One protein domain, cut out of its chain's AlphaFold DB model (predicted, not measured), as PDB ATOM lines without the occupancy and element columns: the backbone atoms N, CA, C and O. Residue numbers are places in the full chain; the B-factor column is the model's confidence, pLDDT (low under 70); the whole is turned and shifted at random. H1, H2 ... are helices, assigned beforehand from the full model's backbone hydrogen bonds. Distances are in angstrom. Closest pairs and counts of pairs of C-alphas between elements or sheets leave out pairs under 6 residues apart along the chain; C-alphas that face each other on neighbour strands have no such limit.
ATOM      1  N   THR A   4      98.114 109.075 114.904       70.50
ATOM      2  CA  THR A   4      96.815 109.418 115.496       70.50
ATOM      3  C   THR A   4      96.880 110.668 116.375       70.50
ATOM      4  O   THR A   4      96.048 111.555 116.219       70.50
ATOM      5  N   ILE A   5      97.907 110.812 117.220       79.19
ATOM      6  CA  ILE A   5      98.060 111.989 118.094       79.19
ATOM      7  C   ILE A   5      98.330 113.248 117.263       79.19
ATOM      8  O   ILE A   5      97.766 114.303 117.548       79.19
ATOM      9  N   TYR A   6      99.169 113.151 116.225       84.94
ATOM     10  CA  TYR A   6      99.447 114.275 115.324       84.94
ATOM     11  C   TYR A   6      98.185 114.738 114.582       84.94
ATOM     12  O   TYR A   6      97.913 115.941 114.533       84.94
ATOM     13  N   THR A   7      97.411 113.794 114.037       79.56
ATOM     14  CA  THR A   7      96.197 114.119 113.285       79.56
ATOM     15  C   THR A   7      95.148 114.781 114.181       79.56
ATOM     16  O   THR A   7      94.750 115.914 113.907       79.56
ATOM     17  N   GLU A   8      94.808 114.156 115.312       81.25
ATOM     18  CA  GLU A   8      93.758 114.647 116.219       81.25
ATOM     19  C   GLU A   8      94.156 115.931 116.969       81.25
ATOM     20  O   GLU A   8      93.325 116.804 117.232       81.25
ATOM     21  N   SER A   9      95.430 116.071 117.351       83.50
ATOM     22  CA  SER A   9      95.860 117.189 118.206       83.50
ATOM     23  C   SER A   9      96.277 118.431 117.426       83.50
ATOM     24  O   SER A   9      96.142 119.537 117.958       83.50
ATOM     25  N   PHE A  10      96.793 118.268 116.202       87.38
ATOM     26  CA  PHE A  10      97.368 119.361 115.418       87.38
ATOM     27  C   PHE A  10      96.759 119.481 114.022       87.38
ATOM     28  O   PHE A  10      96.273 120.559 113.693       87.38
ATOM     29  N   GLN A  11      96.770 118.417 113.210       88.31
ATOM     30  CA  GLN A  11      96.388 118.505 111.794       88.31
ATOM     31  C   GLN A  11      94.961 119.028 111.605       88.31
ATOM     32  O   GLN A  11      94.763 119.970 110.839       88.31
ATOM     33  N   ASP A  12      93.989 118.464 112.322       88.75
ATOM     34  CA  ASP A  12      92.579 118.835 112.160       88.75
ATOM     35  C   ASP A  12      92.327 120.285 112.587       88.75
ATOM     36  O   ASP A  12      91.692 121.055 111.868       88.75
ATOM     37  N   LYS A  13      92.910 120.701 113.719       91.25
ATOM     38  CA  LYS A  13      92.810 122.085 114.207       91.25
ATOM     39  C   LYS A  13      93.512 123.073 113.286       91.25
ATOM     40  O   LYS A  13      93.000 124.169 113.076       91.25
ATOM     41  N   PHE A  14      94.675 122.701 112.756       91.25
ATOM     42  CA  PHE A  14      95.423 123.504 111.795       91.25
ATOM     43  C   PHE A  14      94.577 123.752 110.544       91.25
ATOM     44  O   PHE A  14      94.316 124.904 110.215       91.25
ATOM     45  N   LEU A  15      94.063 122.686 109.923       92.44
ATOM     46  CA  LEU A  15      93.230 122.783 108.723       92.44
ATOM     47  C   LEU A  15      91.948 123.587 108.975       92.44
ATOM     48  O   LEU A  15      91.629 124.465 108.178       92.44
ATOM     49  N   GLN A  16      91.257 123.355 110.094       93.19
ATOM     50  CA  GLN A  16      90.048 124.106 110.445       93.19
ATOM     51  C   GLN A  16      90.338 125.599 110.655       93.19
ATOM     52  O   GLN A  16      89.623 126.451 110.134       93.19
ATOM     53  N   THR A  17      91.423 125.936 111.359       93.50
ATOM     54  CA  THR A  17      91.800 127.340 111.599       93.50
ATOM     55  C   THR A  17      92.176 128.043 110.293       93.50
ATOM     56  O   THR A  17      91.796 129.194 110.074       93.50
ATOM     57  N   THR A  18      92.897 127.352 109.406       93.56
ATOM     58  CA  THR A  18      93.220 127.857 108.067       93.56
ATOM     59  C   THR A  18      91.954 128.065 107.232       93.56
ATOM     60  O   THR A  18      91.829 129.088 106.556       93.56
ATOM     61  N   GLU A  19      90.994 127.138 107.295       93.88
ATOM     62  CA  GLU A  19      89.711 127.268 106.605       93.88
ATOM     63  C   GLU A  19      88.937 128.502 107.066       93.88
ATOM     64  O   GLU A  19      88.560 129.335 106.237       93.88
ATOM     65  N   ASP A  20      88.752 128.655 108.375       93.12
ATOM     66  CA  ASP A  20      88.034 129.788 108.957       93.12
ATOM     67  C   ASP A  20      88.709 131.120 108.598       93.12
ATOM     68  O   ASP A  20      88.040 132.086 108.209       93.12
ATOM     69  N   PHE A  21      90.048 131.165 108.641       94.81
ATOM     70  CA  PHE A  21      90.815 132.349 108.263       94.81
ATOM     71  C   PHE A  21      90.542 132.763 106.814       94.81
ATOM     72  O   PHE A  21      90.149 133.909 106.577       94.81
ATOM     73  N   TYR A  22      90.691 131.855 105.846       93.38
ATOM     74  CA  TYR A  22      90.516 132.201 104.433       93.38
ATOM     75  C   TYR A  22      89.057 132.396 104.031       93.38
ATOM     76  O   TYR A  22      88.786 133.213 103.153       93.38
ATOM     77  N   ARG A  23      88.103 131.736 104.699       90.38
ATOM     78  CA  ARG A  23      86.670 132.013 104.504       90.38
ATOM     79  C   ARG A  23      86.244 133.383 105.026       90.38
ATOM     80  O   ARG A  23      85.308 133.963 104.484       90.38
ATOM     81  N   SER A  24      86.918 133.914 106.047       90.50
ATOM     82  CA  SER A  24      86.637 135.259 106.571       90.50
ATOM     83  C   SER A  24      87.172 136.396 105.685       90.50
ATOM     84  O   SER A  24      86.781 137.555 105.849       90.50
ATOM     85  N   LYS A  25      88.067 136.084 104.737       90.38
ATOM     86  CA  LYS A  25      88.649 137.061 103.811       90.38
ATOM     87  C   LYS A  25      87.650 137.454 102.723       90.38
ATOM     88  O   LYS A  25      86.911 136.631 102.194       90.38
ATOM     89  N   GLN A  26      87.674 138.730 102.351       84.75
ATOM     90  CA  GLN A  26      86.915 139.235 101.209       84.75
ATOM     91  C   GLN A  26      87.739 139.100  99.930       84.75
ATOM     92  O   GLN A  26      88.881 139.557  99.879       84.75
ATOM     93  N   PHE A  27      87.138 138.516  98.894       86.56
ATOM     94  CA  PHE A  27      87.737 138.409  97.568       86.56
ATOM     95  C   PHE A  27      87.048 139.351  96.564       86.56
ATOM     96  O   PHE A  27      85.839 139.580  96.682       86.56
ATOM     97  N   PRO A  28      87.776 139.886  95.564       84.62
ATOM     98  CA  PRO A  28      87.190 140.720  94.517       84.62
ATOM     99  C   PRO A  28      86.095 139.991  93.725       84.62
ATOM    100  O   PRO A  28      86.215 138.807  93.417       84.62
ATOM    101  N   ALA A  29      85.042 140.707  93.331       84.38
ATOM    102  CA  ALA A  29      84.025 140.158  92.436       84.38
ATOM    103  C   ALA A  29      84.575 139.980  91.010       84.38
ATOM    104  O   ALA A  29      85.212 140.877  90.461       84.38
ATOM    105  N   ILE A  30      84.275 138.844  90.376       85.44
ATOM    106  CA  ILE A  30      84.779 138.479  89.045       85.44
ATOM    107  C   ILE A  30      83.795 138.966  87.966       85.44
ATOM    108  O   ILE A  30      83.072 138.180  87.361       85.44
ATOM    109  N   ASP A  31      83.739 140.279  87.726       80.62
ATOM    110  CA  ASP A  31      82.844 140.896  86.723       80.62
ATOM    111  C   ASP A  31      83.565 141.291  85.415       80.62
ATOM    112  O   ASP A  31      82.950 141.309  84.357       80.62
ATOM    113  N   SER A  32      84.893 141.427  85.436       82.19
ATOM    114  CA  SER A  32      85.738 141.833  84.299       82.19
ATOM    115  C   SER A  32      87.082 141.093  84.304       82.19
ATOM    116  O   SER A  32      87.432 140.467  85.306       82.19
ATOM    117  N   ASN A  33      87.840 141.139  83.201       79.06
ATOM    118  CA  ASN A  33      89.143 140.459  83.105       79.06
ATOM    119  C   ASN A  33      90.198 141.077  84.033       79.06
ATOM    120  O   ASN A  33      90.987 140.347  84.625       79.06
ATOM    121  N   ASN A  34      90.156 142.394  84.255       82.00
ATOM    122  CA  ASN A  34      91.041 143.056  85.220       82.00
ATOM    123  C   ASN A  34      90.773 142.575  86.649       82.00
ATOM    124  O   ASN A  34      91.703 142.199  87.354       82.00
ATOM    125  N   LYS A  35      89.503 142.487  87.056       87.00
ATOM    126  CA  LYS A  35      89.152 141.954  88.379       87.00
ATOM    127  C   LYS A  35      89.375 140.447  88.501       87.00
ATOM    128  O   LYS A  35      89.694 139.973  89.584       87.00
ATOM    129  N   LEU A  36      89.270 139.692  87.402       88.75
ATOM    130  CA  LEU A  36      89.713 138.295  87.368       88.75
ATOM    131  C   LEU A  36      91.218 138.198  87.647       88.75
ATOM    132  O   LEU A  36      91.631 137.373  88.452       88.75
ATOM    133  N   LEU A  37      92.032 139.048  87.018       88.25
ATOM    134  CA  LEU A  37      93.471 139.086  87.263       88.25
ATOM    135  C   LEU A  37      93.789 139.457  88.717       88.25
ATOM    136  O   LEU A  37      94.640 138.818  89.326       88.25
ATOM    137  N   GLU A  38      93.108 140.458  89.278       88.94
ATOM    138  CA  GLU A  38      93.250 140.838  90.691       88.94
ATOM    139  C   GLU A  38      92.892 139.679  91.627       88.94
ATOM    140  O   GLU A  38      93.664 139.363  92.533       88.94
ATOM    141  N   TYR A  39      91.769 139.000  91.367       92.38
ATOM    142  CA  TYR A  39      91.357 137.809  92.107       92.38
ATOM    143  C   TYR A  39      92.426 136.713  92.043       92.38
ATOM    144  O   TYR A  39      92.842 136.192  93.075       92.38
ATOM    145  N   LEU A  40      92.904 136.381  90.838       92.44
ATOM    146  CA  LEU A  40      93.886 135.317  90.634       92.44
ATOM    147  C   LEU A  40      95.238 135.644  91.267       92.44
ATOM    148  O   LEU A  40      95.837 134.754  91.858       92.44
ATOM    149  N   LYS A  41      95.709 136.894  91.186       91.62
ATOM    150  CA  LYS A  41      96.953 137.323  91.842       91.62
ATOM    151  C   LYS A  41      96.869 137.174  93.357       91.62
ATOM    152  O   LYS A  41      97.774 136.601  93.951       91.62
ATOM    153  N   LEU A  42      95.772 137.636  93.958       92.62
ATOM    154  CA  LEU A  42      95.563 137.545  95.403       92.62
ATOM    155  C   LEU A  42      95.493 136.085  95.871       92.62
ATOM    156  O   LEU A  42      96.124 135.704  96.852       92.62
ATOM    157  N   VAL A  43      94.736 135.258  95.147       93.38
ATOM    158  CA  VAL A  43      94.608 133.828  95.441       93.38
ATOM    159  C   VAL A  43      95.944 133.105  95.278       93.38
ATOM    160  O   VAL A  43      96.296 132.301  96.136       93.38
ATOM    161  N   ALA A  44      96.698 133.399  94.218       92.12
ATOM    162  CA  ALA A  44      98.013 132.814  93.983       92.12
ATOM    163  C   ALA A  44      99.016 133.197  95.083       92.12
ATOM    164  O   ALA A  44      99.700 132.324  95.604       92.12
ATOM    165  N   GLU A  45      99.032 134.465  95.510       93.06
ATOM    166  CA  GLU A  45      99.874 134.938  96.615       93.06
ATOM    167  C   GLU A  45      99.576 134.189  97.922       93.06
ATOM    168  O   GLU A  45     100.492 133.686  98.575       93.06
ATOM    169  N   TYR A  46      98.298 134.060  98.290       93.31
ATOM    170  CA  TYR A  46      97.900 133.322  99.489       93.31
ATOM    171  C   TYR A  46      98.196 131.829  99.395       93.31
ATOM    172  O   TYR A  46      98.667 131.235 100.365       93.31
ATOM    173  N   PHE A  47      97.949 131.228  98.234       93.19
ATOM    174  CA  PHE A  47      98.214 129.819  97.992       93.19
ATOM    175  C   PHE A  47      99.710 129.499  98.117       93.19
ATOM    176  O   PHE A  47     100.085 128.573  98.836       93.19
ATOM    177  N   ASP A  48     100.570 130.299  97.484       91.50
ATOM    178  CA  ASP A  48     102.020 130.133  97.563       91.50
ATOM    179  C   ASP A  48     102.552 130.394  98.971       91.50
ATOM    180  O   ASP A  48     103.415 129.651  99.444       91.50
ATOM    181  N   TYR A  49     102.042 131.422  99.656       92.81
ATOM    182  CA  TYR A  49     102.431 131.712 101.031       92.81
ATOM    183  C   TYR A  49     102.171 130.505 101.939       92.81
ATOM    184  O   TYR A  49     103.110 129.998 102.555       92.81
ATOM    185  N   GLU A  50     100.941 129.986 101.963       92.56
ATOM    186  CA  GLU A  50     100.572 128.861 102.831       92.56
ATOM    187  C   GLU A  50     101.333 127.587 102.503       92.56
ATOM    188  O   GLU A  50     101.838 126.909 103.396       92.56
ATOM    189  N   ILE A  51     101.486 127.265 101.218       90.56
ATOM    190  CA  ILE A  51     102.216 126.064 100.811       90.56
ATOM    191  C   ILE A  51     103.691 126.164 101.194       90.56
ATOM    192  O   ILE A  51     104.276 125.172 101.635       90.56
ATOM    193  N   ASN A  52     104.312 127.331 101.028       91.75
ATOM    194  CA  ASN A  52     105.713 127.514 101.388       91.75
ATOM    195  C   ASN A  52     105.909 127.484 102.908       91.75
ATOM    196  O   ASN A  52     106.838 126.823 103.368       91.75
ATOM    197  N   GLN A  53     105.012 128.095 103.690       91.81
ATOM    198  CA  GLN A  53     105.048 127.987 105.152       91.81
ATOM    199  C   GLN A  53     104.838 126.543 105.617       91.81
ATOM    200  O   GLN A  53     105.625 126.024 106.409       91.81
ATOM    201  N   ALA A  54     103.844 125.845 105.065       89.62
ATOM    202  CA  ALA A  54     103.588 124.446 105.384       89.62
ATOM    203  C   ALA A  54     104.792 123.553 105.050       89.62
ATOM    204  O   ALA A  54     105.140 122.687 105.840       89.62
ATOM    205  N   LYS A  55     105.494 123.783 103.933       89.88
ATOM    206  CA  LYS A  55     106.728 123.041 103.605       89.88
ATOM    207  C   LYS A  55     107.861 123.283 104.603       89.88
ATOM    208  O   LYS A  55     108.639 122.366 104.851       89.88
ATOM    209  N   VAL A  56     107.971 124.496 105.147       90.44
ATOM    210  CA  VAL A  56     108.999 124.849 106.141       90.44
ATOM    211  C   VAL A  56     108.683 124.219 107.495       90.44
ATOM    212  O   VAL A  56     109.567 123.635 108.117       90.44
ATOM    213  N   TYR A  57     107.433 124.314 107.950       86.31
ATOM    214  CA  TYR A  57     107.040 123.851 109.281       86.31
ATOM    215  C   TYR A  57     106.676 122.361 109.339       86.31
ATOM    216  O   TYR A  57     106.777 121.759 110.406       86.31
ATOM    217  N   LEU A  58     106.277 121.757 108.213       86.94
ATOM    218  CA  LEU A  58     105.789 120.374 108.111       86.94
ATOM    219  C   LEU A  58     106.527 119.554 107.022       86.94
ATOM    220  O   LEU A  58     105.882 118.959 106.152       86.94
ATOM    221  N   PRO A  59     107.876 119.486 107.026       79.12
ATOM    222  CA  PRO A  59     108.641 118.866 105.936       79.12
ATOM    223  C   PRO A  59     108.416 117.350 105.803       79.12
ATOM    224  O   PRO A  59     108.521 116.797 104.705       79.12
ATOM    225  N   GLU A  60     108.084 116.664 106.901       81.69
ATOM    226  CA  GLU A  60     107.887 115.209 106.926       81.69
ATOM    227  C   GLU A  60     106.419 114.789 106.697       81.69
ATOM    228  O   GLU A  60     106.157 113.631 106.362       81.69
ATOM    229  N   GLN A  61     105.446 115.709 106.792       84.31
ATOM    230  CA  GLN A  61     104.011 115.394 106.683       84.31
ATOM    231  C   GLN A  61     103.424 115.702 105.298       84.31
ATOM    232  O   GLN A  61     102.583 116.584 105.116       84.31
ATOM    233  N   LYS A  62     103.813 114.900 104.300       83.88
ATOM    234  CA  LYS A  62     103.333 115.045 102.908       83.88
ATOM    235  C   LYS A  62     101.805 114.972 102.767       83.88
ATOM    236  O   LYS A  62     101.245 115.690 101.945       83.88
ATOM    237  N   LEU A  63     101.133 114.140 103.569       84.94
ATOM    238  CA  LEU A  63      99.672 113.985 103.526       84.94
ATOM    239  C   LEU A  63      98.944 115.258 103.985       84.94
ATOM    240  O   LEU A  63      97.962 115.663 103.360       84.94
ATOM    241  N   THR A  64      99.451 115.920 105.028       87.75
ATOM    242  CA  THR A  64      98.917 117.202 105.505       87.75
ATOM    243  C   THR A  64      99.038 118.269 104.425       87.75
ATOM    244  O   THR A  64      98.071 118.977 104.167       87.75
ATOM    245  N   LEU A  65     100.180 118.330 103.729       88.56
ATOM    246  CA  LEU A  65     100.384 119.262 102.620       88.56
ATOM    247  C   LEU A  65      99.392 119.018 101.471       88.56
ATOM    248  O   LEU A  65      98.802 119.965 100.961       88.56
ATOM    249  N   THR A  66      99.163 117.759 101.081       89.12
ATOM    250  CA  THR A  66      98.159 117.425 100.056       89.12
ATOM    251  C   THR A  66      96.748 117.818 100.498       89.12
ATOM    252  O   THR A  66      95.994 118.375  99.704       89.12
ATOM    253  N   THR A  67      96.401 117.581 101.764       90.25
ATOM    254  CA  THR A  67      95.080 117.928 102.315       90.25
ATOM    255  C   THR A  67      94.881 119.445 102.375       90.25
ATOM    256  O   THR A  67      93.821 119.937 102.001       90.25
ATOM    257  N   LEU A  68      95.919 120.194 102.761       92.06
ATOM    258  CA  LEU A  68      95.925 121.657 102.758       92.06
ATOM    259  C   LEU A  68      95.720 122.220 101.346       92.06
ATOM    260  O   LEU A  68      94.910 123.121 101.166       92.06
ATOM    261  N   ILE A  69      96.402 121.670 100.334       90.44
ATOM    262  CA  ILE A  69      96.221 122.087  98.934       90.44
ATOM    263  C   ILE A  69      94.759 121.916  98.505       90.44
ATOM    264  O   ILE A  69      94.162 122.856  97.984       90.44
ATOM    265  N   VAL A  70      94.163 120.749  98.771       91.12
ATOM    266  CA  VAL A  70      92.756 120.469  98.431       91.12
ATOM    267  C   VAL A  70      91.805 121.418  99.168       91.12
ATOM    268  O   VAL A  70      90.838 121.905  98.576       91.12
ATOM    269  N   LEU A  71      92.082 121.716 100.440       93.06
ATOM    270  CA  LEU A  71      91.305 122.665 101.235       93.06
ATOM    271  C   LEU A  71      91.354 124.073 100.626       93.06
ATOM    272  O   LEU A  71      90.307 124.655 100.341       93.06
ATOM    273  N   LEU A  72      92.553 124.595 100.354       92.75
ATOM    274  CA  LEU A  72      92.742 125.916  99.749       92.75
ATOM    275  C   LEU A  72      92.084 126.002  98.365       92.75
ATOM    276  O   LEU A  72      91.392 126.971  98.072       92.75
ATOM    277  N   GLU A  73      92.207 124.966  97.531       90.44
ATOM    278  CA  GLU A  73      91.532 124.903  96.228       90.44
ATOM    279  C   GLU A  73      90.000 124.856  96.336       90.44
ATOM    280  O   GLU A  73      89.300 125.266  95.405       90.44
ATOM    281  N   THR A  74      89.461 124.351  97.446       90.62
ATOM    282  CA  THR A  74      88.016 124.334  97.721       90.62
ATOM    283  C   THR A  74      87.526 125.704  98.192       90.62
ATOM    284  O   THR A  74      86.439 126.131  97.803       90.62
ATOM    285  N   ILE A  75      88.335 126.416  98.981       91.25
ATOM    286  CA  ILE A  75      88.013 127.758  99.486       91.25
ATOM    287  C   ILE A  75      88.152 128.808  98.382       91.25
ATOM    288  O   ILE A  75      87.256 129.629  98.206       91.25
ATOM    289  N   PHE A  76      89.251 128.774  97.623       91.81
ATOM    290  CA  PHE A  76      89.543 129.758  96.579       91.81
ATOM    291  C   PHE A  76      88.815 129.483  95.262       91.81
ATOM    292  O   PHE A  76      88.618 130.407  94.471       91.81
ATOM    293  N   PHE A  77      88.386 128.242  95.013       91.19
ATOM    294  CA  PHE A  77      87.599 127.886  93.830       91.19
ATOM    295  C   PHE A  77      86.330 127.091  94.177       91.19
ATOM    296  O   PHE A  77      86.221 125.914  93.796       91.19
ATOM    297  N   PRO A  78      85.344 127.725  94.847       90.50
ATOM    298  CA  PRO A  78      83.992 127.187  94.941       90.50
ATOM    299  C   PRO A  78      83.411 126.952  93.545       90.50
ATOM    300  O   PRO A  78      83.765 127.660  92.602       90.50
ATOM    301  N   THR A  79      82.499 125.988  93.410       89.12
ATOM    302  CA  THR A  79      81.969 125.523  92.115       89.12
ATOM    303  C   THR A  79      81.519 126.657  91.190       89.12
ATOM    304  O   THR A  79      81.911 126.684  90.026       89.12
ATOM    305  N   ASP A  80      80.761 127.627  91.703       88.94
ATOM    306  CA  ASP A  80      80.225 128.732  90.897       88.94
ATOM    307  C   ASP A  80      81.334 129.653  90.373       88.94
ATOM    308  O   ASP A  80      81.389 129.961  89.182       88.94
ATOM    309  N   ILE A  81      82.265 130.038  91.250       89.31
ATOM    310  CA  ILE A  81      83.421 130.872  90.902       89.31
ATOM    311  C   ILE A  81      84.319 130.138  89.907       89.31
ATOM    312  O   ILE A  81      84.725 130.712  88.898       89.31
ATOM    313  N   PHE A  82      84.601 128.859  90.160       91.25
ATOM    314  CA  PHE A  82      85.418 128.034  89.280       91.25
ATOM    315  C   PHE A  82      84.823 127.966  87.870       91.25
ATOM    316  O   PHE A  82      85.537 128.210  86.901       91.25
ATOM    317  N   ASN A  83      83.514 127.737  87.747       90.69
ATOM    318  CA  ASN A  83      82.829 127.698  86.455       90.69
ATOM    319  C   ASN A  83      82.876 129.048  85.722       90.69
ATOM    320  O   ASN A  83      83.076 129.075  84.507       90.69
ATOM    321  N   ILE A  84      82.749 130.172  86.439       90.50
ATOM    322  CA  ILE A  84      82.896 131.517  85.855       90.50
ATOM    323  C   ILE A  84      84.313 131.716  85.303       90.50
ATOM    324  O   ILE A  84      84.473 132.201  84.179       90.50
ATOM    325  N   ILE A  85      85.342 131.334  86.068       91.56
ATOM    326  CA  ILE A  85      86.744 131.438  85.644       91.56
ATOM    327  C   ILE A  85      86.984 130.561  84.411       91.56
ATOM    328  O   ILE A  85      87.502 131.049  83.409       91.56
ATOM    329  N   VAL A  86      86.561 129.295  84.449       90.94
ATOM    330  CA  VAL A  86      86.721 128.338  83.343       90.94
ATOM    331  C   VAL A  86      86.014 128.826  82.078       90.94
ATOM    332  O   VAL A  86      86.621 128.817  81.009       90.94
ATOM    333  N   GLY A  87      84.781 129.333  82.185       89.19
ATOM    334  CA  GLY A  87      84.052 129.897  81.046       89.19
ATOM    335  C   GLY A  87      84.767 131.096  80.416       89.19
ATOM    336  O   GLY A  87      84.833 131.209  79.193       89.19
ATOM    337  N   ARG A  88      85.380 131.967  81.229       89.00
ATOM    338  CA  ARG A  88      86.204 133.081  80.728       89.00
ATOM    339  C   ARG A  88      87.486 132.598  80.061       89.00
ATOM    340  O   ARG A  88      87.802 133.064  78.970       89.00
ATOM    341  N   LEU A  89      88.195 131.650  80.674       89.50
ATOM    342  CA  LEU A  89      89.400 131.058  80.094       89.50
ATOM    343  C   LEU A  89      89.100 130.393  78.747       89.50
ATOM    344  O   LEU A  89      89.861 130.572  77.805       89.50
ATOM    345  N   GLN A  90      87.965 129.704  78.615       90.06
ATOM    346  CA  GLN A  90      87.543 129.109  77.349       90.06
ATOM    347  C   GLN A  90      87.353 130.164  76.245       90.06
ATOM    348  O   GLN A  90      87.787 129.947  75.111       90.06
ATOM    349  N   LEU A  91      86.752 131.316  76.565       87.75
ATOM    350  CA  LEU A  91      86.600 132.424  75.616       87.75
ATOM    351  C   LEU A  91      87.951 133.031  75.215       87.75
ATOM    352  O   LEU A  91      88.151 133.332  74.043       87.75
ATOM    353  N   LEU A  92      88.878 133.180  76.166       87.50
ATOM    354  CA  LEU A  92      90.222 133.713  75.913       87.50
ATOM    355  C   LEU A  92      91.095 132.764  75.088       87.50
ATOM    356  O   LEU A  92      91.863 133.218  74.249       87.50
ATOM    357  N   VAL A  93      90.966 131.454  75.308       86.62
ATOM    358  CA  VAL A  93      91.642 130.427  74.502       86.62
ATOM    359  C   VAL A  93      91.086 130.396  73.075       86.62
ATOM    360  O   VAL A  93      91.826 130.101  72.145       86.62
ATOM    361  N   SER A  94      89.797 130.700  72.898       84.25
ATOM    362  CA  SER A  94      89.133 130.622  71.590       84.25
ATOM    363  C   SER A  94      89.311 131.866  70.715       84.25
ATOM    364  O   SER A  94      89.150 131.776  69.497       84.25
ATOM    365  N   ASP A  95      89.598 133.021  71.317       84.81
ATOM    366  CA  ASP A  95      89.729 134.310  70.636       84.81
ATOM    367  C   ASP A  95      91.198 134.726  70.539       84.81
ATOM    368  O   ASP A  95      91.821 135.158  71.509       84.81
ATOM    369  N   GLU A  96      91.742 134.642  69.328       77.69
ATOM    370  CA  GLU A  96      93.157 134.901  69.055       77.69
ATOM    371  C   GLU A  96      93.606 136.314  69.411       77.69
ATOM    372  O   GLU A  96      94.762 136.531  69.778       77.69
ATOM    373  N   ASN A  97      92.687 137.277  69.353       82.31
ATOM    374  CA  ASN A  97      92.992 138.664  69.686       82.31
ATOM    375  C   ASN A  97      93.230 138.856  71.190       82.31
ATOM    376  O   ASN A  97      93.728 139.902  71.602       82.31
ATOM    377  N   LYS A  98      92.892 137.854  72.013       84.31
ATOM    378  CA  LYS A  98      92.962 137.913  73.476       84.31
ATOM    379  C   LYS A  98      94.074 137.056  74.073       84.31
ATOM    380  O   LYS A  98      94.164 136.937  75.294       84.31
ATOM    381  N   HIS A  99      94.974 136.508  73.256       84.88
ATOM    382  CA  HIS A  99      96.116 135.730  73.751       84.88
ATOM    383  C   HIS A  99      97.032 136.535  74.690       84.88
ATOM    384  O   HIS A  99      97.571 135.985  75.644       84.88
ATOM    385  N   GLN A 100      97.154 137.853  74.488       85.50
ATOM    386  CA  GLN A 100      97.895 138.720  75.412       85.50
ATOM    387  C   GLN A 100      97.244 138.774  76.801       85.50
ATOM    388  O   GLN A 100      97.938 138.709  77.812       85.50
ATOM    389  N   GLU A 101      95.912 138.840  76.867       85.75
ATOM    390  CA  GLU A 101      95.182 138.794  78.139       85.75
ATOM    391  C   GLU A 101      95.348 137.430  78.818       85.75
ATOM    392  O   GLU A 101      95.562 137.357  80.029       85.75
ATOM    393  N   LEU A 102      95.316 136.347  78.035       88.25
ATOM    394  CA  LEU A 102      95.565 134.994  78.528       88.25
ATOM    395  C   LEU A 102      96.978 134.845  79.109       88.25
ATOM    396  O   LEU A 102      97.131 134.208  80.148       88.25
ATOM    397  N   ALA A 103      97.986 135.467  78.491       88.06
ATOM    398  CA  ALA A 103      99.370 135.432  78.968       88.06
ATOM    399  C   ALA A 103      99.503 136.105  80.341       88.06
ATOM    400  O   ALA A 103     100.122 135.565  81.253       88.06
ATOM    401  N   VAL A 104      98.842 137.252  80.524       88.62
ATOM    402  CA  VAL A 104      98.834 137.968  81.808       88.62
ATOM    403  C   VAL A 104      98.125 137.156  82.899       88.62
ATOM    404  O   VAL A 104      98.565 137.149  84.049       88.62
ATOM    405  N   LEU A 105      97.044 136.453  82.555       89.62
ATOM    406  CA  LEU A 105      96.323 135.580  83.486       89.62
ATOM    407  C   LEU A 105      97.073 134.276  83.780       89.62
ATOM    408  O   LEU A 105      96.845 133.675  84.828       89.62
ATOM    409  N   PHE A 106      97.965 133.834  82.891       89.75
ATOM    410  CA  PHE A 106      98.717 132.599  83.079       89.75
ATOM    411  C   PHE A 106      99.705 132.677  84.246       89.75
ATOM    412  O   PHE A 106      99.836 131.695  84.976       89.75
ATOM    413  N   GLU A 107     100.340 133.831  84.467       88.56
ATOM    414  CA  GLU A 107     101.305 134.037  85.559       88.56
ATOM    415  C   GLU A 107     100.785 133.549  86.927       88.56
ATOM    416  O   GLU A 107     101.402 132.649  87.504       88.56
ATOM    417  N   PRO A 108      99.626 134.017  87.438       89.75
ATOM    418  CA  PRO A 108      99.073 133.485  88.684       89.75
ATOM    419  C   PRO A 108      98.526 132.053  88.543       89.75
ATOM    420  O   PRO A 108      98.625 131.256  89.474       89.75
ATOM    421  N   ILE A 109      97.970 131.676  87.384       90.06
ATOM    422  CA  ILE A 109      97.420 130.322  87.160       90.06
ATOM    423  C   ILE A 109      98.508 129.248  87.245       90.06
ATOM    424  O   ILE A 109      98.225 128.121  87.649       90.06
ATOM    425  N   ARG A 110      99.757 129.577  86.901       87.00
ATOM    426  CA  ARG A 110     100.886 128.640  86.900       87.00
ATOM    427  C   ARG A 110     101.087 127.935  88.246       87.00
ATOM    428  O   ARG A 110     101.493 126.771  88.248       87.00
ATOM    429  N   GLN A 111     100.793 128.620  89.350       84.62
ATOM    430  CA  GLN A 111     100.897 128.111  90.725       84.62
ATOM    431  C   GLN A 111      99.636 127.348  91.171       84.62
ATOM    432  O   GLN A 111      99.694 126.469  92.030       84.62
ATOM    433  N   LEU A 112      98.492 127.635  90.550       88.81
ATOM    434  CA  LEU A 112      97.175 127.140  90.941       88.81
ATOM    435  C   LEU A 112      96.862 125.814  90.236       88.81
ATOM    436  O   LEU A 112      96.214 125.782  89.188       88.81
ATOM    437  N   THR A 113      97.319 124.707  90.827       86.19
ATOM    438  CA  THR A 113      97.308 123.356  90.227       86.19
ATOM    439  C   THR A 113      95.953 122.956  89.624       86.19
ATOM    440  O   THR A 113      95.905 122.535  88.465       86.19
ATOM    441  N   LYS A 114      94.839 123.131  90.346       89.69
ATOM    442  CA  LYS A 114      93.485 122.849  89.833       89.69
ATOM    443  C   LYS A 114      93.117 123.654  88.582       89.69
ATOM    444  O   LYS A 114      92.647 123.064  87.611       89.69
ATOM    445  N   LEU A 115      93.353 124.969  88.569       90.25
ATOM    446  CA  LEU A 115      93.070 125.812  87.398       90.25
ATOM    447  C   LEU A 115      94.023 125.520  86.240       90.25
ATOM    448  O   LEU A 115      93.575 125.445  85.097       90.25
ATOM    449  N   LYS A 116      95.311 125.298  86.526       90.56
ATOM    450  CA  LYS A 116      96.301 124.893  85.523       90.56
ATOM    451  C   LYS A 116      95.850 123.622  84.805       90.56
ATOM    452  O   LYS A 116      95.818 123.591  83.580       90.56
ATOM    453  N   ASN A 117      95.447 122.597  85.557       91.62
ATOM    454  CA  ASN A 117      94.977 121.330  84.999       91.62
ATOM    455  C   ASN A 117      93.717 121.487  84.141       91.62
ATOM    456  O   ASN A 117      93.581 120.801  83.129       91.62
ATOM    457  N   GLU A 118      92.805 122.382  84.517       93.00
ATOM    458  CA  GLU A 118      91.609 122.643  83.716       93.00
ATOM    459  C   GLU A 118      91.935 123.418  82.435       93.00
ATOM    460  O   GLU A 118      91.459 123.059  81.359       93.00
ATOM    461  N   LEU A 119      92.837 124.400  82.508       92.25
ATOM    462  CA  LEU A 119      93.320 125.125  81.335       92.25
ATOM    463  C   LEU A 119      94.034 124.193  80.339       92.25
ATOM    464  O   LEU A 119      93.823 124.314  79.132       92.25
ATOM    465  N   LEU A 120      94.805 123.213  80.827       92.38
ATOM    466  CA  LEU A 120      95.400 122.175  79.979       92.38
ATOM    467  C   LEU A 120      94.323 121.417  79.187       92.38
ATOM    468  O   LEU A 120      94.465 121.269  77.972       92.38
ATOM    469  N   LYS A 121      93.231 120.987  79.836       92.25
ATOM    470  CA  LYS A 121      92.118 120.286  79.165       92.25
ATOM    471  C   LYS A 121      91.379 121.171  78.163       92.25
ATOM    472  O   LYS A 121      90.974 120.680  77.106       92.25
ATOM    473  N   LEU A 122      91.189 122.454  78.487       90.81
ATOM    474  CA  LEU A 122      90.567 123.417  77.578       90.81
ATOM    475  C   LEU A 122      91.381 123.549  76.290       90.81
ATOM    476  O   LEU A 122      90.801 123.503  75.211       90.81
ATOM    477  N   ILE A 123      92.710 123.627  76.389       88.50
ATOM    478  CA  ILE A 123      93.598 123.695  75.219       88.50
ATOM    479  C   ILE A 123      93.551 122.396  74.415       88.50
ATOM    480  O   ILE A 123      93.372 122.456  73.201       88.50
ATOM    481  N   GLU A 124      93.636 121.231  75.071       90.19
ATOM    482  CA  GLU A 124      93.513 119.922  74.403       90.19
ATOM    483  C   GLU A 124      92.215 119.846  73.576       90.19
ATOM    484  O   GLU A 124      92.216 119.419  72.419       90.19
ATOM    485  N   THR A 125      91.102 120.297  74.163       89.25
ATOM    486  CA  THR A 125      89.772 120.268  73.540       89.25
ATOM    487  C   THR A 125      89.644 121.300  72.424       89.25
ATOM    488  O   THR A 125      89.139 120.976  71.349       89.25
ATOM    489  N   HIS A 126      90.121 122.521  72.657       87.94
ATOM    490  CA  HIS A 126      90.027 123.619  71.704       87.94
ATOM    491  C   HIS A 126      90.860 123.355  70.445       87.94
ATOM    492  O   HIS A 126      90.351 123.510  69.339       87.94
ATOM    493  N   VAL A 127      92.100 122.873  70.594       87.00
ATOM    494  CA  VAL A 127      92.968 122.499  69.463       87.00
ATOM    495  C   VAL A 127      92.291 121.438  68.600       87.00
ATOM    496  O   VAL A 127      92.247 121.564  67.379       87.00
ATOM    497  N   TYR A 128      91.707 120.416  69.234       86.06
ATOM    498  CA  TYR A 128      90.975 119.366  68.533       86.06
ATOM    499  C   TYR A 128      89.755 119.914  67.774       86.06
ATOM    500  O   TYR A 128      89.575 119.594  66.601       86.06
ATOM    501  N   GLN A 129      88.932 120.754  68.410       85.31
ATOM    502  CA  GLN A 129      87.745 121.350  67.784       85.31
ATOM    503  C   GLN A 129      88.112 122.274  66.623       85.31
ATOM    504  O   GLN A 129      87.589 122.111  65.522       85.31
ATOM    505  N   LYS A 130      89.067 123.185  66.833       84.56
ATOM    506  CA  LYS A 130      89.497 124.137  65.809       84.56
ATOM    507  C   LYS A 130      90.075 123.436  64.587       84.56
ATOM    508  O   LYS A 130      89.816 123.843  63.455       84.56
ATOM    509  N   ALA A 131      90.830 122.362  64.808       82.12
ATOM    510  CA  ALA A 131      91.384 121.567  63.726       82.12
ATOM    511  C   ALA A 131      90.287 120.877  62.898       82.12
ATOM    512  O   ALA A 131      90.376 120.849  61.674       82.12
ATOM    513  N   ILE A 132      89.211 120.403  63.531       81.12
ATOM    514  CA  ILE A 132      88.051 119.838  62.824       81.12
ATOM    515  C   ILE A 132      87.304 120.907  62.028       81.12
ATOM    516  O   ILE A 132      87.029 120.693  60.854       81.12
ATOM    517  N   GLU A 133      87.011 122.054  62.639       83.19
ATOM    518  CA  GLU A 133      86.302 123.165  61.986       83.19
ATOM    519  C   GLU A 133      87.049 123.708  60.764       83.19
ATOM    520  O   GLU A 133      86.432 124.169  59.808       83.19
ATOM    521  N   SER A 134      88.383 123.657  60.788       79.88
ATOM    522  CA  SER A 134      89.217 124.128  59.680       79.88
ATOM    523  C   SER A 134      89.177 123.230  58.440       79.88
ATOM    524  O   SER A 134      89.561 123.673  57.357       79.88
ATOM    525  N   ILE A 135      88.733 121.975  58.579       77.00
ATOM    526  CA  ILE A 135      88.655 121.040  57.462       77.00
ATOM    527  C   ILE A 135      87.248 121.073  56.877       77.00
ATOM    528  O   ILE A 135      86.293 120.591  57.477       77.00
ATOM    529  N   THR A 136      87.146 121.565  55.648       71.50
ATOM    530  CA  THR A 136      85.930 121.485  54.833       71.50
ATOM    531  C   THR A 136      85.981 120.296  53.871       71.50
ATOM    532  O   THR A 136      87.068 119.866  53.477       71.50
ATOM    533  N   ASP A 137      84.823 119.830  53.398       65.81
ATOM    534  CA  ASP A 137      84.718 118.696  52.465       65.81
ATOM    535  C   ASP A 137      85.540 118.884  51.172       65.81
ATOM    536  O   ASP A 137      86.146 117.939  50.660       65.81
ATOM    537  N   ASP A 138      85.658 120.125  50.693       65.00
ATOM    538  CA  ASP A 138      86.451 120.473  49.508       65.00
ATOM    539  C   ASP A 138      87.967 120.279  49.704       65.00
ATOM    540  O   ASP A 138      88.682 119.960  48.749       65.00
ATOM    541  N   LEU A 139      88.475 120.415  50.939       65.31
ATOM    542  CA  LEU A 139      89.901 120.247  51.249       65.31
ATOM    543  C   LEU A 139      90.321 118.774  51.240       65.31
ATOM    544  O   LEU A 139      91.467 118.470  50.922       65.31
ATOM    545  N   ILE A 140      89.407 117.847  51.535       61.84
ATOM    546  CA  ILE A 140      89.684 116.400  51.591       61.84
ATOM    547  C   ILE A 140      90.166 115.887  50.232       61.84
ATOM    548  O   ILE A 140      91.050 115.034  50.138       61.84
ATOM    549  N   ASN A 141      89.603 116.449  49.162       65.94
ATOM    550  CA  ASN A 141      89.936 116.085  47.792       65.94
ATOM    551  C   ASN A 141      91.261 116.698  47.315       65.94
ATOM    552  O   ASN A 141      91.764 116.308  46.258       65.94
ATOM    553  N   ASN A 142      91.848 117.627  48.079       77.56
ATOM    554  CA  ASN A 142      93.120 118.260  47.759       77.56
ATOM    555  C   ASN A 142      94.157 118.067  48.886       77.56
ATOM    556  O   ASN A 142      94.253 118.895  49.797       77.56
ATOM    557  N   PRO A 143      94.999 117.015  48.793       75.81
ATOM    558  CA  PRO A 143      96.021 116.713  49.794       75.81
ATOM    559  C   PRO A 143      96.978 117.871  50.106       75.81
ATOM    560  O   PRO A 143      97.479 117.938  51.224       75.81
ATOM    561  N   LEU A 144      97.231 118.779  49.148       80.50
ATOM    562  CA  LEU A 144      98.091 119.951  49.358       80.50
ATOM    563  C   LEU A 144      97.497 120.888  50.407       80.50
ATOM    564  O   LEU A 144      98.103 121.089  51.455       80.50
ATOM    565  N   PHE A 145      96.287 121.397  50.163       81.62
ATOM    566  CA  PHE A 145      95.645 122.332  51.088       81.62
ATOM    567  C   PHE A 145      95.340 121.689  52.437       81.62
ATOM    568  O   PHE A 145      95.454 122.349  53.471       81.62
ATOM    569  N   TYR A 146      94.981 120.402  52.439       83.56
ATOM    570  CA  TYR A 146      94.698 119.665  53.665       83.56
ATOM    571  C   TYR A 146      95.915 119.639  54.595       83.56
ATOM    572  O   TYR A 146      95.825 120.034  55.758       83.56
ATOM    573  N   ILE A 147      97.068 119.211  54.075       86.62
ATOM    574  CA  ILE A 147      98.299 119.136  54.862       86.62
ATOM    575  C   ILE A 147      98.768 120.531  55.283       86.62
ATOM    576  O   ILE A 147      99.089 120.721  56.452       86.62
ATOM    577  N   GLU A 148      98.733 121.523  54.392       87.00
ATOM    578  CA  GLU A 148      99.145 122.893  54.729       87.00
ATOM    579  C   GLU A 148      98.281 123.518  55.832       87.00
ATOM    580  O   GLU A 148      98.805 124.174  56.729       87.00
ATOM    581  N   THR A 149      96.971 123.266  55.832       87.44
ATOM    582  CA  THR A 149      96.069 123.759  56.885       87.44
ATOM    583  C   THR A 149      96.424 123.163  58.247       87.44
ATOM    584  O   THR A 149      96.498 123.880  59.245       87.44
ATOM    585  N   ILE A 150      96.713 121.861  58.285       88.12
ATOM    586  CA  ILE A 150      97.086 121.148  59.511       88.12
ATOM    587  C   ILE A 150      98.448 121.612  60.046       88.12
ATOM    588  O   ILE A 150      98.584 121.856  61.245       88.12
ATOM    589  N   VAL A 151      99.431 121.807  59.165       90.44
ATOM    590  CA  VAL A 151     100.733 122.395  59.520       90.44
ATOM    591  C   VAL A 151     100.559 123.801  60.097       90.44
ATOM    592  O   VAL A 151     101.135 124.113  61.138       90.44
ATOM    593  N   ASN A 152      99.738 124.640  59.463       89.62
ATOM    594  CA  ASN A 152      99.499 126.008  59.923       89.62
ATOM    595  C   ASN A 152      98.871 126.036  61.319       89.62
ATOM    596  O   ASN A 152      99.253 126.859  62.152       89.62
ATOM    597  N   ILE A 153      97.943 125.116  61.606       88.88
ATOM    598  CA  ILE A 153      97.388 124.936  62.953       88.88
ATOM    599  C   ILE A 153      98.499 124.583  63.939       88.88
ATOM    600  O   ILE A 153      98.594 125.215  64.992       88.88
ATOM    601  N   HIS A 154      99.361 123.623  63.597       91.94
ATOM    602  CA  HIS A 154     100.474 123.242  64.461       91.94
ATOM    603  C   HIS A 154     101.386 124.432  64.776       91.94
ATOM    604  O   HIS A 154     101.594 124.751  65.945       91.94
ATOM    605  N   GLY A 155     101.872 125.138  63.749       90.94
ATOM    606  CA  GLY A 155     102.752 126.296  63.925       90.94
ATOM    607  C   GLY A 155     102.112 127.414  64.754       90.94
ATOM    608  O   GLY A 155     102.757 128.005  65.620       90.94
ATOM    609  N   LYS A 156     100.815 127.664  64.557       88.19
ATOM    610  CA  LYS A 156     100.055 128.675  65.300       88.19
ATOM    611  C   LYS A 156      99.939 128.363  66.789       88.19
ATOM    612  O   LYS A 156     100.199 129.240  67.610       88.19
ATOM    613  N   TYR A 157      99.561 127.140  67.153       87.88
ATOM    614  CA  TYR A 157      99.427 126.769  68.565       87.88
ATOM    615  C   TYR A 157     100.782 126.562  69.240       87.88
ATOM    616  O   TYR A 157     100.931 126.881  70.418       87.88
ATOM    617  N   GLN A 158     101.801 126.128  68.497       89.56
ATOM    618  CA  GLN A 158     103.172 126.122  68.998       89.56
ATOM    619  C   GLN A 158     103.637 127.545  69.334       89.56
ATOM    620  O   GLN A 158     104.193 127.767  70.409       89.56
ATOM    621  N   LYS A 159     103.340 128.526  68.470       89.50
ATOM    622  CA  LYS A 159     103.602 129.944  68.741       89.50
ATOM    623  C   LYS A 159     102.816 130.451  69.954       89.50
ATOM    624  O   LYS A 159     103.410 131.082  70.822       89.50
ATOM    625  N   LEU A 160     101.530 130.103  70.069       87.56
ATOM    626  CA  LEU A 160     100.719 130.415  71.253       87.56
ATOM    627  C   LEU A 160     101.385 129.903  72.537       87.56
ATOM    628  O   LEU A 160     101.502 130.648  73.503       87.56
ATOM    629  N   ILE A 161     101.851 128.654  72.551       90.44
ATOM    630  CA  ILE A 161     102.486 128.065  73.737       90.44
ATOM    631  C   ILE A 161     103.788 128.773  74.100       90.44
ATOM    632  O   ILE A 161     104.047 129.013  75.280       90.44
ATOM    633  N   GLN A 162     104.591 129.127  73.101       90.19
ATOM    634  CA  GLN A 162     105.835 129.864  73.312       90.19
ATOM    635  C   GLN A 162     105.569 131.266  73.877       90.19
ATOM    636  O   GLN A 162     106.193 131.655  74.860       90.19
ATOM    637  N   GLU A 163     104.620 132.003  73.299       89.06
ATOM    638  CA  GLU A 163     104.368 133.406  73.650       89.06
ATOM    639  C   GLU A 163     103.507 133.574  74.912       89.06
ATOM    640  O   GLU A 163     103.748 134.484  75.700       89.06
ATOM    641  N   THR A 164     102.509 132.711  75.121       88.25
ATOM    642  CA  THR A 164     101.510 132.847  76.203       88.25
ATOM    643  C   THR A 164     101.846 132.005  77.426       88.25
ATOM    644  O   THR A 164     101.630 132.443  78.553       88.25
ATOM    645  N   PHE A 165     102.388 130.800  77.224       89.38
ATOM    646  CA  PHE A 165     102.681 129.852  78.306       89.38
ATOM    647  C   PHE A 165     104.180 129.691  78.575       89.38
ATOM    648  O   PHE A 165     104.575 128.801  79.329       89.38
ATOM    649  N   VAL A 166     105.018 130.536  77.958       88.25
ATOM    650  CA  VAL A 166     106.479 130.571  78.147       88.25
ATOM    651  C   VAL A 166     107.120 129.187  77.936       88.25
ATOM    652  O   VAL A 166     108.059 128.792  78.625       88.25
ATOM    653  N   GLY A 167     106.564 128.393  77.013       87.75
ATOM    654  CA  GLY A 167     107.061 127.048  76.716       87.75
ATOM    655  C   GLY A 167     106.882 126.014  77.842       87.75
ATOM    656  O   GLY A 167     107.672 125.069  77.918       87.75
ATOM    657  N   ASP A 168     105.881 126.161  78.724       90.62
ATOM    658  CA  ASP A 168     105.594 125.167  79.773       90.62
ATOM    659  C   ASP A 168     105.334 123.774  79.161       90.62
ATOM    660  O   ASP A 168     104.438 123.572  78.337       90.62
ATOM    661  N   GLN A 169     106.121 122.787  79.597       92.62
ATOM    662  CA  GLN A 169     106.118 121.423  79.057       92.62
ATOM    663  C   GLN A 169     104.772 120.703  79.217       92.62
ATOM    664  O   GLN A 169     104.432 119.854  78.397       92.62
ATOM    665  N   HIS A 170     103.974 121.043  80.234       91.69
ATOM    666  CA  HIS A 170     102.642 120.458  80.401       91.69
ATOM    667  C   HIS A 170     101.695 120.947  79.304       91.69
ATOM    668  O   HIS A 170     100.873 120.175  78.814       91.69
ATOM    669  N   PHE A 171     101.827 122.212  78.895       91.31
ATOM    670  CA  PHE A 171     101.030 122.804  77.821       91.31
ATOM    671  C   PHE A 171     101.441 122.262  76.459       91.31
ATOM    672  O   PHE A 171     100.562 121.938  75.663       91.31
ATOM    673  N   VAL A 172     102.746 122.075  76.235       92.12
ATOM    674  CA  VAL A 172     103.262 121.341  75.068       92.12
ATOM    675  C   VAL A 172     102.650 119.939  75.021       92.12
ATOM    676  O   VAL A 172     101.990 119.598  74.048       92.12
ATOM    677  N   ALA A 173     102.737 119.167  76.109       92.19
ATOM    678  CA  ALA A 173     102.181 117.814  76.162       92.19
ATOM    679  C   ALA A 173     100.653 117.770  75.959       92.19
ATOM    680  O   ALA A 173     100.132 116.845  75.331       92.19
ATOM    681  N   SER A 174      99.917 118.757  76.483       91.44
ATOM    682  CA  SER A 174      98.462 118.843  76.307       91.44
ATOM    683  C   SER A 174      98.075 119.164  74.862       91.44
ATOM    684  O   SER A 174      97.163 118.549  74.303       91.44
ATOM    685  N   PHE A 175      98.810 120.079  74.227       91.81
ATOM    686  CA  PHE A 175      98.671 120.362  72.804       91.81
ATOM    687  C   PHE A 175      99.007 119.137  71.953       91.81
ATOM    688  O   PHE A 175      98.174 118.739  71.141       91.81
ATOM    689  N   ASP A 176     100.148 118.487  72.194       91.31
ATOM    690  CA  ASP A 176     100.574 117.291  71.463       91.31
ATOM    691  C   ASP A 176      99.510 116.194  71.544       91.31
ATOM    692  O   ASP A 176      99.205 115.531  70.552       91.31
ATOM    693  N   LYS A 177      98.885 116.028  72.713       90.12
ATOM    694  CA  LYS A 177      97.798 115.069  72.923       90.12
ATOM    695  C   LYS A 177      96.541 115.431  72.126       90.12
ATOM    696  O   LYS A 177      95.969 114.551  71.476       90.12
ATOM    697  N   GLY A 178      96.118 116.696  72.143       89.19
ATOM    698  CA  GLY A 178      94.961 117.179  71.375       89.19
ATOM    699  C   GLY A 178      95.187 117.079  69.864       89.19
ATOM    700  O   GLY A 178      94.340 116.566  69.127       89.19
ATOM    701  N   TYR A 179      96.375 117.476  69.413       90.06
ATOM    702  CA  TYR A 179      96.795 117.415  68.021       90.06
ATOM    703  C   TYR A 179      96.938 115.966  67.531       90.06
ATOM    704  O   TYR A 179      96.373 115.606  66.498       90.06
ATOM    705  N   ALA A 180      97.570 115.079  68.310       89.62
ATOM    706  CA  ALA A 180      97.639 113.647  68.006       89.62
ATOM    707  C   ALA A 180      96.246 113.008  67.938       89.62
ATOM    708  O   ALA A 180      95.989 112.158  67.081       89.62
ATOM    709  N   LYS A 181      95.324 113.403  68.824       87.38
ATOM    710  CA  LYS A 181      93.935 112.932  68.789       87.38
ATOM    711  C   LYS A 181      93.258 113.332  67.479       87.38
ATOM    712  O   LYS A 181      92.601 112.494  66.868       87.38
ATOM    713  N   PHE A 182      93.448 114.566  67.026       86.00
ATOM    714  CA  PHE A 182      92.925 115.049  65.751       86.00
ATOM    715  C   PHE A 182      93.516 114.287  64.552       86.00
ATOM    716  O   PHE A 182      92.765 113.672  63.791       86.00
ATOM    717  N   VAL A 183      94.850 114.241  64.451       86.75
ATOM    718  CA  VAL A 183      95.614 113.561  63.387       86.75
ATOM    719  C   VAL A 183      95.159 112.106  63.216       86.75
ATOM    720  O   VAL A 183      94.987 111.628  62.095       86.75
ATOM    721  N   ASN A 184      94.913 111.399  64.320       84.50
ATOM    722  CA  ASN A 184      94.650 109.959  64.292       84.50
ATOM    723  C   ASN A 184      93.171 109.559  64.331       84.50
ATOM    724  O   ASN A 184      92.851 108.422  63.992       84.50
ATOM    725  N   GLN A 185      92.255 110.434  64.754       76.88
ATOM    726  CA  GLN A 185      90.819 110.119  64.735       76.88
ATOM    727  C   GLN A 185      90.163 110.402  63.381       76.88
ATOM    728  O   GLN A 185      89.042 109.941  63.169       76.88
ATOM    729  N   ASN A 186      90.869 111.122  62.498       62.91
ATOM    730  CA  ASN A 186      90.489 111.462  61.125       62.91
ATOM    731  C   ASN A 186      88.961 111.614  60.928       62.91
ATOM    732  O   ASN A 186      88.344 110.843  60.184       62.91
ATOM    733  N   PRO A 187      88.321 112.559  61.647       52.91
ATOM    734  CA  PRO A 187      86.858 112.681  61.730       52.91
ATOM    735  C   PRO A 187      86.194 112.917  60.365       52.91
ATOM    736  O   PRO A 187      85.061 112.503  60.136       52.91
ATOM    737  N   VAL A 188      86.961 113.473  59.436       51.91
ATOM    738  CA  VAL A 188      86.683 113.670  58.014       51.91
ATOM    739  C   VAL A 188      86.201 112.395  57.309       51.91
ATOM    740  O   VAL A 188      85.292 112.439  56.479       51.91
ATOM    741  N   SER A 189      86.759 111.241  57.688       51.28
ATOM    742  CA  SER A 189      86.437 109.947  57.083       51.28
ATOM    743  C   SER A 189      85.056 109.416  57.483       51.28
ATOM    744  O   SER A 189      84.444 108.643  56.747       51.28
ATOM    745  N   LYS A 190      84.528 109.852  58.636       51.16
ATOM    746  CA  LYS A 190      83.238 109.376  59.157       51.16
ATOM    747  C   LYS A 190      82.040 110.118  58.564       51.16
ATOM    748  O   LYS A 190      80.966 109.531  58.488       51.16
ATOM    749  N   THR A 191      82.219 111.366  58.136       44.97
ATOM    750  CA  THR A 191      81.115 112.231  57.680       44.97
ATOM    751  C   THR A 191      80.906 112.185  56.163       44.97
ATOM    752  O   THR A 191      79.779 112.312  55.700       44.97
ATOM    753  N   THR A 192      81.962 111.940  55.379       46.56
ATOM    754  CA  THR A 192      81.934 112.056  53.903       46.56
ATOM    755  C   THR A 192      81.945 110.722  53.151       46.56
ATOM    756  O   THR A 192      81.888 110.700  51.923       46.56
ATOM    757  N   GLY A 193      82.051 109.589  53.858       48.25
ATOM    758  CA  GLY A 193      82.202 108.264  53.240       48.25
ATOM    759  C   GLY A 193      83.556 108.042  52.547       48.25
ATOM    760  O   GLY A 193      83.771 106.988  51.947       48.25
TER     761      GLY A 193
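Overview. This is residues 4 to 193 of the 561 residues of the protein "Hypothetical protein" of Adineta steineri (UniProt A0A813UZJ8). What is the shape? It is an elongated, loosely joined two-part row of helices: H1, H2 and H3 make one end, with H3 packed on both H1 and H2, and a bundle of H4, H5, H6, H8 and H9 makes the longer rest, with short H7 and H10 at its far end. The bundle is up and down, each helix running against the one before it in the chain, and residues 33 to 44 of H2 pack on H5. What is it made of? The printed part has 190 residues with ten named helices, H1 to H10 in chain order, and no named strand, in the class all helix. The whole is loose, with a radius of gyration of the C-alphas of 20.9 A and spans of 70 by 37 by 27 A.

Arrangement. What does the first helix meet? H1, residues 4 to 24, touches H3, residues 62 to 76, the same way at a shallow tilt of 21 degrees; the closest C-alphas, of Leu 15 and Leu 68, are 6.6 A apart. H2, residues 33 to 57, and H3 form a hairpin, with the closest C-alphas, of Val 43 and Phe 76, 6.6 A apart. How does the bundle follow? H2 touches H5, residues 96 to 109, with the closest C-alphas, of Lys 41 and Pro 108, 5.4 A apart. H4, residues 79 to 94, forms a hairpin with H5 at a steep tilt of 42 degrees, the closest C-alphas, of Leu 92 and Lys 98, being 5.6 A apart. H6, residues 113 to 133, touches H9, residues 169 to 185, the closest C-alphas, of Glu 124 and Gly 178, being 4.3 A apart. What stands at the far end? H8, residues 143 to 164, forms a hairpin with H9, with the C-alphas of Ile 161 and Phe 171 closest at 6.8 A. H7, residues 137 to 140, and H8 touch only at the corner, and only just, with 3 pairs of C-alphas within 8 A; H10, residues 188 to 191, touches no helix. Are the helix backbones complete? Each O i to N i+4 pair is within hydrogen-bond range in H2, H3, H4, H6, H8 and H9, but 15 of 17 in H1 and 6 of 10 in H5; H7 and H10 are too short for such a pair.

Along the chain. Where are the anchors? C-alpha 4, where H1 begins, is at (96.815, 109.418, 115.496), and C-alpha 191, where H10 ends, is at (81.115, 112.231, 57.680). Which helices are long? H2 measures 35.8 A, H8 31.4 A and H6 30.3 A.

Size, cuts and confidence. How far does it reach? The two C-alphas farthest apart, of Ile 5 and Asn 141, are 70.9 A apart. Is it unbroken and sure? The printed part has no cut and no long link. The pLDDT is under 70 at residues 137 to 141 and 186 to 193.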